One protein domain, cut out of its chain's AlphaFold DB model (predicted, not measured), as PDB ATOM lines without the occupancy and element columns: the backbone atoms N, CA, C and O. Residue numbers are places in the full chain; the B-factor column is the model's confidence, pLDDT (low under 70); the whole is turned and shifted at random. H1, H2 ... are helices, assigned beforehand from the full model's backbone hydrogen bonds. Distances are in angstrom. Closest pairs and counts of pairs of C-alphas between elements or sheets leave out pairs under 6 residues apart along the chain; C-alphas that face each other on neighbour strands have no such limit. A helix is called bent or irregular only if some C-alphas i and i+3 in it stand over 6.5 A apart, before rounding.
ATOM      1  N   ASP A  89     197.776 188.682 147.514       86.75
ATOM      2  CA  ASP A  89     197.653 188.683 146.056       86.75
ATOM      3  C   ASP A  89     196.188 188.463 145.633       86.75
ATOM      4  O   ASP A  89     195.448 187.705 146.257       86.75
ATOM      5  N   GLU A  90     195.741 189.101 144.551       79.94
ATOM      6  CA  GLU A  90     194.357 188.970 144.065       79.94
ATOM      7  C   GLU A  90     194.004 187.546 143.597       79.94
ATOM      8  O   GLU A  90     192.820 187.173 143.553       79.94
ATOM      9  N   SER A  91     195.033 186.775 143.229       81.06
ATOM     10  CA  SER A  91     194.960 185.367 142.840       81.06
ATOM     11  C   SER A  91     195.099 184.401 144.018       81.06
ATOM     12  O   SER A  91     195.057 183.187 143.807       81.06
ATOM     13  N   ASP A  92     195.233 184.910 145.246       85.88
ATOM     14  CA  ASP A  92     195.310 184.075 146.437       85.88
ATOM     15  C   ASP A  92     194.039 183.226 146.578       85.88
ATOM     16  O   ASP A  92     192.905 183.725 146.577       85.88
ATOM     17  N   SER A  93     194.245 181.915 146.701       83.19
ATOM     18  CA  SER A  93     193.171 180.942 146.819       83.19
ATOM     19  C   SER A  93     192.310 181.131 148.064       83.19
ATOM     20  O   SER A  93     191.141 180.747 148.051       83.19
ATOM     21  N   ASP A  94     192.842 181.755 149.118       83.00
ATOM     22  CA  ASP A  94     192.063 182.055 150.320       83.00
ATOM     23  C   ASP A  94     190.931 183.051 150.038       83.00
ATOM     24  O   ASP A  94     189.865 182.979 150.653       83.00
ATOM     25  N   LEU A  95     191.096 183.931 149.046       84.88
ATOM     26  CA  LEU A  95     190.064 184.891 148.658       84.88
ATOM     27  C   LEU A  95     188.923 184.255 147.848       84.88
ATOM     28  O   LEU A  95     187.887 184.900 147.655       84.88
ATOM     29  N   TYR A  96     189.059 183.002 147.392       90.19
ATOM     30  CA  TYR A  96     187.971 182.308 146.696       90.19
ATOM     31  C   TYR A  96     186.777 182.033 147.605       90.19
ATOM     32  O   TYR A  96     185.649 182.102 147.133       90.19
ATOM     33  N   ALA A  97     186.984 181.853 148.912       92.94
ATOM     34  CA  ALA A  97     185.881 181.684 149.859       92.94
ATOM     35  C   ALA A  97     184.909 182.882 149.856       92.94
ATOM     36  O   ALA A  97     183.702 182.716 150.021       92.94
ATOM     37  N   LEU A  98     185.421 184.096 149.617       95.06
ATOM     38  CA  LEU A  98     184.601 185.304 149.478       95.06
ATOM     39  C   LEU A  98     183.807 185.294 148.168       95.06
ATOM     40  O   LEU A  98     182.643 185.692 148.143       95.06
ATOM     41  N   SER A  99     184.440 184.829 147.087       94.81
ATOM     42  CA  SER A  99     183.794 184.661 145.785       94.81
ATOM     43  C   SER A  99     182.641 183.668 145.882       94.81
ATOM     44  O   SER A  99     181.503 183.989 145.541       94.81
ATOM     45  N   ASP A 100     182.919 182.493 146.442       95.12
ATOM     46  CA  ASP A 100     181.953 181.414 146.617       95.12
ATOM     47  C   ASP A 100     180.755 181.869 147.452       95.12
ATOM     48  O   ASP A 100     179.615 181.560 147.111       95.12
ATOM     49  N   ALA A 101     180.977 182.653 148.510       96.56
ATOM     50  CA  ALA A 101     179.895 183.186 149.332       96.56
ATOM     51  C   ALA A 101     178.969 184.140 148.558       96.56
ATOM     52  O   ALA A 101     177.745 184.029 148.666       96.56
ATOM     53  N   LEU A 102     179.527 185.042 147.743       96.69
ATOM     54  CA  LEU A 102     178.744 185.967 146.913       96.69
ATOM     55  C   LEU A 102     177.970 185.235 145.810       96.69
ATOM     56  O   LEU A 102     176.797 185.543 145.567       96.69
ATOM     57  N   SER A 103     178.599 184.251 145.168       96.19
ATOM     58  CA  SER A 103     177.967 183.453 144.118       96.19
ATOM     59  C   SER A 103     176.894 182.519 144.667       96.19
ATOM     60  O   SER A 103     175.786 182.486 144.130       96.19
ATOM     61  N   ALA A 104     177.153 181.830 145.781       95.56
ATOM     62  CA  ALA A 104     176.185 180.943 146.428       95.56
ATOM     63  C   ALA A 104     174.936 181.693 146.918       95.56
ATOM     64  O   ALA A 104     173.831 181.158 146.866       95.56
ATOM     65  N   ALA A 105     175.087 182.948 147.352       95.38
ATOM     66  CA  ALA A 105     173.967 183.799 147.755       95.38
ATOM     67  C   ALA A 105     173.180 184.398 146.566       95.38
ATOM     68  O   ALA A 105     172.190 185.118 146.768       95.38
ATOM     69  N   GLY A 106     173.622 184.130 145.330       94.94
ATOM     70  CA  GLY A 106     173.050 184.679 144.104       94.94
ATOM     71  C   GLY A 106     173.206 186.196 143.999       94.94
ATOM     72  O   GLY A 106     172.324 186.855 143.450       94.94
ATOM     73  N   ILE A 107     174.268 186.756 144.589       95.94
ATOM     74  CA  ILE A 107     174.551 188.196 144.566       95.94
ATOM     75  C   ILE A 107     175.366 188.554 143.319       95.94
ATOM     76  O   ILE A 107     175.032 189.511 142.627       95.94
ATOM     77  N   ALA A 108     176.405 187.775 143.009       93.88
ATOM     78  CA  ALA A 108     177.235 187.963 141.822       93.88
ATOM     79  C   ALA A 108     177.727 186.612 141.284       93.88
ATOM     80  O   ALA A 108     178.305 185.818 142.024       93.88
ATOM     81  N   SER A 109     177.497 186.348 139.996       90.50
ATOM     82  CA  SER A 109     177.877 185.075 139.363       90.50
ATOM     83  C   SER A 109     179.381 184.939 139.123       90.50
ATOM     84  O   SER A 109     179.887 183.826 139.140       90.50
ATOM     85  N   ASP A 110     180.076 186.058 138.908       91.25
ATOM     86  CA  ASP A 110     181.535 186.134 138.771       91.25
ATOM     87  C   ASP A 110     182.039 187.363 139.552       91.25
ATOM     88  O   ASP A 110     182.118 188.466 138.999       91.25
ATOM     89  N   PRO A 111     182.228 187.234 140.881       93.31
ATOM     90  CA  PRO A 111     182.567 188.356 141.745       93.31
ATOM     91  C   PRO A 111     183.923 188.983 141.406       93.31
ATOM     92  O   PRO A 111     184.965 188.325 141.430       93.31
ATOM     93  N   THR A 112     183.939 190.295 141.172       93.38
ATOM     94  CA  THR A 112     185.187 191.020 140.895       93.38
ATOM     95  C   THR A 112     186.086 191.103 142.135       93.38
ATOM     96  O   THR A 112     185.649 190.898 143.271       93.38
ATOM     97  N   VAL A 113     187.366 191.445 141.942       92.44
ATOM     98  CA  VAL A 113     188.309 191.728 143.045       92.44
ATOM     99  C   VAL A 113     187.725 192.760 144.015       92.44
ATOM    100  O   VAL A 113     187.757 192.558 145.226       92.44
ATOM    101  N   GLU A 114     187.130 193.834 143.492       93.06
ATOM    102  CA  GLU A 114     186.552 194.886 144.327       93.06
ATOM    103  C   GLU A 114     185.309 194.397 145.084       93.06
ATOM    104  O   GLU A 114     185.143 194.714 146.257       93.06
ATOM    105  N   GLN A 115     184.471 193.549 144.486       94.94
ATOM    106  CA  GLN A 115     183.322 192.968 145.193       94.94
ATOM    107  C   GLN A 115     183.757 192.046 146.338       94.94
ATOM    108  O   GLN A 115     183.187 192.102 147.432       94.94
ATOM    109  N   ARG A 116     184.810 191.247 146.121       94.94
ATOM    110  CA  ARG A 116     185.443 190.444 147.179       94.94
ATOM    111  C   ARG A 116     186.001 191.336 148.288       94.94
ATOM    112  O   ARG A 116     185.768 191.059 149.464       94.94
ATOM    113  N   ARG A 117     186.663 192.440 147.928       95.12
ATOM    114  CA  ARG A 117     187.180 193.437 148.877       95.12
ATOM    115  C   ARG A 117     186.072 194.054 149.717       95.12
ATOM    116  O   ARG A 117     186.210 194.140 150.932       95.12
ATOM    117  N   ILE A 118     184.979 194.476 149.084       96.06
ATOM    118  CA  ILE A 118     183.828 195.074 149.766       96.06
ATOM    119  C   ILE A 118     183.259 194.082 150.781       96.06
ATOM    120  O   ILE A 118     183.109 194.441 151.947       96.06
ATOM    121  N   LEU A 119     183.029 192.824 150.381       96.75
ATOM    122  CA  LEU A 119     182.574 191.791 151.312       96.75
ATOM    123  C   LEU A 119     183.554 191.619 152.480       96.75
ATOM    124  O   LEU A 119     183.136 191.656 153.635       96.75
ATOM    125  N   PHE A 120     184.851 191.485 152.200       96.19
ATOM    126  CA  PHE A 120     185.876 191.357 153.233       96.19
ATOM    127  C   PHE A 120     185.843 192.522 154.236       96.19
ATOM    128  O   PHE A 120     185.908 192.312 155.447       96.19
ATOM    129  N   MET A 121     185.659 193.756 153.760       96.12
ATOM    130  CA  MET A 121     185.561 194.942 154.619       96.12
ATOM    131  C   MET A 121     184.301 194.952 155.497       96.12
ATOM    132  O   MET A 121     184.294 195.596 156.549       96.12
ATOM    133  N   MET A 122     183.254 194.227 155.099       96.50
ATOM    134  CA  MET A 122     182.006 194.095 155.853       96.50
ATOM    135  C   MET A 122     182.037 192.984 156.910       96.50
ATOM    136  O   MET A 122     181.250 193.047 157.854       96.50
ATOM    137  N   LEU A 123     182.923 191.987 156.787       96.81
ATOM    138  CA  LEU A 123     182.965 190.841 157.703       96.81
ATOM    139  C   LEU A 123     183.221 191.271 159.152       96.81
ATOM    140  O   LEU A 123     184.074 192.127 159.388       96.81
ATOM    141  N   PRO A 124     182.562 190.666 160.151       95.94
ATOM    142  CA  PRO A 124     182.738 191.051 161.546       95.94
ATOM    143  C   PRO A 124     184.148 190.713 162.064       95.94
ATOM    144  O   PRO A 124     184.848 189.851 161.531       95.94
ATOM    145  N   ALA A 125     184.574 191.404 163.127       95.44
ATOM    146  CA  ALA A 125     185.942 191.337 163.653       95.44
ATOM    147  C   ALA A 125     186.404 189.910 163.993       95.44
ATOM    148  O   ALA A 125     187.555 189.559 163.743       95.44
ATOM    149  N   ASN A 126     185.508 189.082 164.534       95.69
ATOM    150  CA  ASN A 126     185.798 187.691 164.873       95.69
ATOM    151  C   ASN A 126     186.094 186.841 163.628       95.69
ATOM    152  O   ASN A 126     187.052 186.075 163.647       95.69
ATOM    153  N   VAL A 127     185.330 187.018 162.543       96.62
ATOM    154  CA  VAL A 127     185.545 186.295 161.279       96.62
ATOM    155  C   VAL A 127     186.866 186.726 160.647       96.62
ATOM    156  O   VAL A 127     187.639 185.879 160.215       96.62
ATOM    157  N   ILE A 128     187.172 188.030 160.663       96.38
ATOM    158  CA  ILE A 128     188.475 188.542 160.214       96.38
ATOM    159  C   ILE A 128     189.611 187.925 161.032       96.38
ATOM    160  O   ILE A 128     190.563 187.409 160.458       96.38
ATOM    161  N   GLY A 129     189.510 187.939 162.363       95.81
ATOM    162  CA  GLY A 129     190.544 187.381 163.234       95.81
ATOM    163  C   GLY A 129     190.809 185.897 162.970       95.81
ATOM    164  O   GLY A 129     191.964 185.488 162.903       95.81
ATOM    165  N   GLN A 130     189.755 185.102 162.772       95.94
ATOM    166  CA  GLN A 130     189.889 183.676 162.464       95.94
ATOM    167  C   GLN A 130     190.430 183.437 161.052       95.94
ATOM    168  O   GLN A 130     191.334 182.624 160.888       95.94
ATOM    169  N   GLY A 131     189.963 184.192 160.053       95.00
ATOM    170  CA  GLY A 131     190.490 184.111 158.690       95.00
ATOM    171  C   GLY A 131     191.972 184.475 158.599       95.00
ATOM    172  O   GLY A 131     192.712 183.834 157.865       95.00
ATOM    173  N   LEU A 132     192.448 185.428 159.406       93.50
ATOM    174  CA  LEU A 132     193.877 185.747 159.504       93.50
ATOM    175  C   LEU A 132     194.695 184.653 160.198       93.50
ATOM    176  O   LEU A 132     195.866 184.468 159.878       93.50
ATOM    177  N   ALA A 133     194.111 183.970 161.183       94.50
ATOM    178  CA  ALA A 133     194.809 182.955 161.961       94.50
ATOM    179  C   ALA A 133     194.881 181.605 161.235       94.50
ATOM    180  O   ALA A 133     195.891 180.910 161.347       94.50
ATOM    181  N   TRP A 134     193.806 181.222 160.542       93.94
ATOM    182  CA  TRP A 134     193.607 179.869 160.010       93.94
ATOM    183  C   TRP A 134     193.371 179.826 158.494       93.94
ATOM    184  O   TRP A 134     193.407 178.744 157.918       93.94
ATOM    185  N   GLY A 135     193.178 180.979 157.850       93.50
ATOM    186  CA  GLY A 135     192.836 181.090 156.433       93.50
ATOM    187  C   GLY A 135     191.326 181.188 156.204       93.50
ATOM    188  O   GLY A 135     190.517 180.633 156.948       93.50
ATOM    189  N   PHE A 136     190.923 181.897 155.150       94.38
ATOM    190  CA  PHE A 136     189.505 182.013 154.765       94.38
ATOM    191  C   PHE A 136     188.967 180.759 154.071       94.38
ATOM    192  O   PHE A 136     187.753 180.561 154.001       94.38
ATOM    193  N   SER A 137     189.865 179.899 153.590       92.31
ATOM    194  CA  SER A 137     189.543 178.581 153.045       92.31
ATOM    195  C   SER A 137     189.232 177.533 154.125       92.31
ATOM    196  O   SER A 137     188.675 176.478 153.797       92.31
ATOM    197  N   ASP A 138     189.527 177.820 155.402       95.56
ATOM    198  CA  ASP A 138     189.157 176.963 156.527       95.56
ATOM    199  C   ASP A 138     187.639 176.725 156.572       95.56
ATOM    200  O   ASP A 138     186.831 177.600 156.262       95.56
ATOM    201  N   THR A 139     187.227 175.514 156.952       95.00
ATOM    202  CA  THR A 139     185.818 175.111 156.858       95.00
ATOM    203  C   THR A 139     184.920 175.892 157.815       95.00
ATOM    204  O   THR A 139     183.801 176.243 157.431       95.00
ATOM    205  N   GLU A 140     185.388 176.185 159.029       96.25
ATOM    206  CA  GLU A 140     184.609 176.944 160.007       96.25
ATOM    207  C   GLU A 140     184.545 178.416 159.614       96.25
ATOM    208  O   GLU A 140     183.460 179.005 159.606       96.25
ATOM    209  N   VAL A 141     185.683 178.992 159.213       96.75
ATOM    210  CA  VAL A 141     185.751 180.392 158.768       96.75
ATOM    211  C   VAL A 141     184.876 180.606 157.539       96.75
ATOM    212  O   VAL A 141     184.030 181.502 157.528       96.75
ATOM    213  N   ARG A 142     184.998 179.740 156.527       96.31
ATOM    214  CA  ARG A 142     184.151 179.772 155.330       96.31
ATOM    215  C   ARG A 142     182.675 179.658 155.701       96.31
ATOM    216  O   ARG A 142     181.864 180.436 155.206       96.31
ATOM    217  N   GLY A 143     182.317 178.749 156.608       96.81
ATOM    218  CA  GLY A 143     180.947 178.621 157.113       96.81
ATOM    219  C   GLY A 143     180.409 179.926 157.709       96.81
ATOM    220  O   GLY A 143     179.290 180.331 157.395       96.81
ATOM    221  N   GLN A 144     181.221 180.629 158.501       97.81
ATOM    222  CA  GLN A 144     180.846 181.921 159.079       97.81
ATOM    223  C   GLN A 144     180.715 183.030 158.030       97.81
ATOM    224  O   GLN A 144     179.802 183.848 158.127       97.81
ATOM    225  N   VAL A 145     181.573 183.050 157.005       97.81
ATOM    226  CA  VAL A 145     181.448 183.986 155.873       97.81
ATOM    227  C   VAL A 145     180.122 183.759 155.141       97.81
ATOM    228  O   VAL A 145     179.376 184.712 154.916       97.81
ATOM    229  N   HIS A 146     179.788 182.507 154.816       97.88
ATOM    230  CA  HIS A 146     178.513 182.181 154.171       97.88
ATOM    231  C   HIS A 146     177.311 182.556 155.045       97.88
ATOM    232  O   HIS A 146     176.356 183.140 154.534       97.88
ATOM    233  N   ALA A 147     177.360 182.263 156.348       97.88
ATOM    234  CA  ALA A 147     176.306 182.639 157.287       97.88
ATOM    235  C   ALA A 147     176.116 184.162 157.329       97.88
ATOM    236  O   ALA A 147     175.000 184.648 157.155       97.88
ATOM    237  N   PHE A 148     177.212 184.920 157.438       98.25
ATOM    238  CA  PHE A 148     177.173 186.379 157.421       98.25
ATOM    239  C   PHE A 148     176.522 186.924 156.145       98.25
ATOM    240  O   PHE A 148     175.649 187.791 156.226       98.25
ATOM    241  N   VAL A 149     176.915 186.415 154.970       97.88
ATOM    242  CA  VAL A 149     176.338 186.841 153.686       97.88
ATOM    243  C   VAL A 149     174.857 186.482 153.596       97.88
ATOM    244  O   VAL A 149     174.072 187.292 153.111       97.88
ATOM    245  N   ALA A 150     174.449 185.305 154.074       97.12
ATOM    246  CA  ALA A 150     173.051 184.888 154.058       97.12
ATOM    247  C   ALA A 150     172.178 185.769 154.969       97.12
ATOM    248  O   ALA A 150     171.119 186.233 154.547       97.12
ATOM    249  N   GLU A 151     172.643 186.048 156.187       97.88
ATOM    250  CA  GLU A 151     171.940 186.877 157.172       97.88
ATOM    251  C   GLU A 151     171.867 188.354 156.757       97.88
ATOM    252  O   GLU A 151     170.884 189.036 157.041       97.88
ATOM    253  N   ASN A 152     172.884 188.847 156.044       97.75
ATOM    254  CA  ASN A 152     173.011 190.251 155.648       97.75
ATOM    255  C   ASN A 152     172.857 190.456 154.135       97.75
ATOM    256  O   ASN A 152     173.339 191.457 153.595       97.75
ATOM    257  N   ARG A 153     172.180 189.527 153.445       96.62
ATOM    258  CA  ARG A 153     172.145 189.437 151.976       96.62
ATOM    259  C   ARG A 153     171.867 190.770 151.294       96.62
ATOM    260  O   ARG A 153     172.613 191.160 150.404       96.62
ATOM    261  N   ASP A 154     170.833 191.488 151.720       97.06
ATOM    262  CA  ASP A 154     170.440 192.748 151.080       97.06
ATOM    263  C   ASP A 154     171.457 193.872 151.311       97.06
ATOM    264  O   ASP A 154     171.674 194.708 150.434       97.06
ATOM    265  N   ALA A 155     172.084 193.914 152.490       97.12
ATOM    266  CA  ALA A 155     173.119 194.897 152.793       97.12
ATOM    267  C   ALA A 155     174.385 194.625 151.973       97.12
ATOM    268  O   ALA A 155     174.934 195.555 151.385       97.12
ATOM    269  N   VAL A 156     174.791 193.356 151.881       97.00
ATOM    270  CA  VAL A 156     175.923 192.924 151.054       97.00
ATOM    271  C   VAL A 156     175.636 193.205 149.581       97.00
ATOM    272  O   VAL A 156     176.444 193.856 148.930       97.00
ATOM    273  N   ALA A 157     174.465 192.815 149.068       96.81
ATOM    274  CA  ALA A 157     174.084 193.026 147.671       96.81
ATOM    275  C   ALA A 157     174.113 194.507 147.272       96.81
ATOM    276  O   ALA A 157     174.638 194.848 146.212       96.81
ATOM    277  N   ARG A 158     173.596 195.398 148.131       96.94
ATOM    278  CA  ARG A 158     173.682 196.850 147.911       96.94
ATOM    279  C   ARG A 158     175.121 197.347 147.896       96.94
ATOM    280  O   ARG A 158     175.457 198.152 147.039       96.94
ATOM    281  N   ALA A 159     175.949 196.885 148.830       95.56
ATOM    282  CA  ALA A 159     177.329 197.339 148.941       95.56
ATOM    283  C   ALA A 159     178.180 196.919 147.735       95.56
ATOM    284  O   ALA A 159     178.950 197.727 147.238       95.56
ATOM    285  N   VAL A 160     178.023 195.686 147.240       92.50
ATOM    286  CA  VAL A 160     178.833 195.157 146.123       92.50
ATOM    287  C   VAL A 160     178.340 195.582 144.734       92.50
ATOM    288  O   VAL A 160     178.990 195.279 143.734       92.50
ATOM    289  N   SER A 161     177.172 196.229 144.662       86.94
ATOM    290  CA  SER A 161     176.573 196.736 143.414       86.94
ATOM    291  C   SER A 161     176.738 198.251 143.237       86.94
ATOM    292  O   SER A 161     176.323 198.776 142.204       86.94
ATOM    293  N   ALA A 162     177.260 198.941 144.255       67.94
ATOM    294  CA  ALA A 162     177.565 200.371 144.239       67.94
ATOM    295  C   ALA A 162     178.917 200.634 143.564       67.94
ATOM    296  O   ALA A 162     179.017 201.678 142.880       67.94
TER     297      ALA A 162
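This is residues 89 to 162 of the 162 residues of an uncharacterized protein of Bordetella flabilis (UniProt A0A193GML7). Five short helices make a compact cluster in which H4, the longest, lies beside H1 and forms a hairpin with H3, while H2 crosses H1 at about a right angle. H5 packs on H2 and turns off beyond the last residues of H4, so that H3 and H5 lie toward the two ends of the longest axis. The printed part has 74 residues, with five named helices in the order H1 to H5 and no named strand; the class is all helix. The whole is compact, with a radius of gyration of the C-alphas of 11.0 A, and its rounded outline spans 30 by 26 by 18 A.

H1 takes residues 93 to 104 and is 17.0 A from first to last C-alpha, beginning with C-alpha 93 at (193.171, 180.942, 146.819). It is neither bent nor irregular, but only just: C-alphas 94 and 97 are 6.2 A apart. H2 takes residues 113 to 122 and is 14.5 A long. H3, residues 125 to 134, is 14.3 A long. H4, residues 139 to 151, is 18.2 A long and begins with C-alpha 139 at (185.818, 175.111, 156.858). H5, residues 153 to 160, is 10.6 A long and ends with C-alpha 160 at (178.833, 195.157, 146.123).

H1 touches H2 with residues 95 to 99 alone; the closest C-alphas are those of Leu 98 and Arg 116, 5.7 A apart, and the lines are about perpendicular at 83 degrees. H1 touches H4 with residues 97 to 102 alone, closest at the C-alphas of Ala 101 and His 146, 5.1 A apart. These two run the same way at a shallow tilt of 34 degrees, only just short of steep. H2 touches H5, closest at the C-alphas of Gln 115 and Val 160, 5.1 A apart, at a steep tilt of 51 degrees, opposite ways. H2 and H3 are close but not clearly touching, with the closest C-alphas, those of Phe 120 and Ile 128, 8.0 A apart. H3 and H4 form a helical hairpin, opposite ways at a shallow tilt of 26 degrees; H4 touches H3 with residues 141 to 145 alone, and the closest C-alphas are those of Gly 131 and Val 141, 6.0 A apart. H4 and H5 are close but not clearly touching, about perpendicular at 84 degrees, with the closest C-alphas, those of Val 149 and Val 156, 6.6 A apart. H2 and H4 are near each other. H3 is apart from H1 and from H5, and H1 and H5 are only just apart, at 8.5 A. In H2, H3, H4 and H5 every O i to N i+4 pair is within hydrogen-bond range; in H1 6 of 8 are.

The two C-alphas farthest apart are those of Trp 134 and Ala 162, 30.4 A. The printed part has no cut and ends at residue 162, the chain's last. The link from H1 to H2 is short, and the other three are tight. The mean pLDDT of the printed part is 93.9, and residue 162 is under 70.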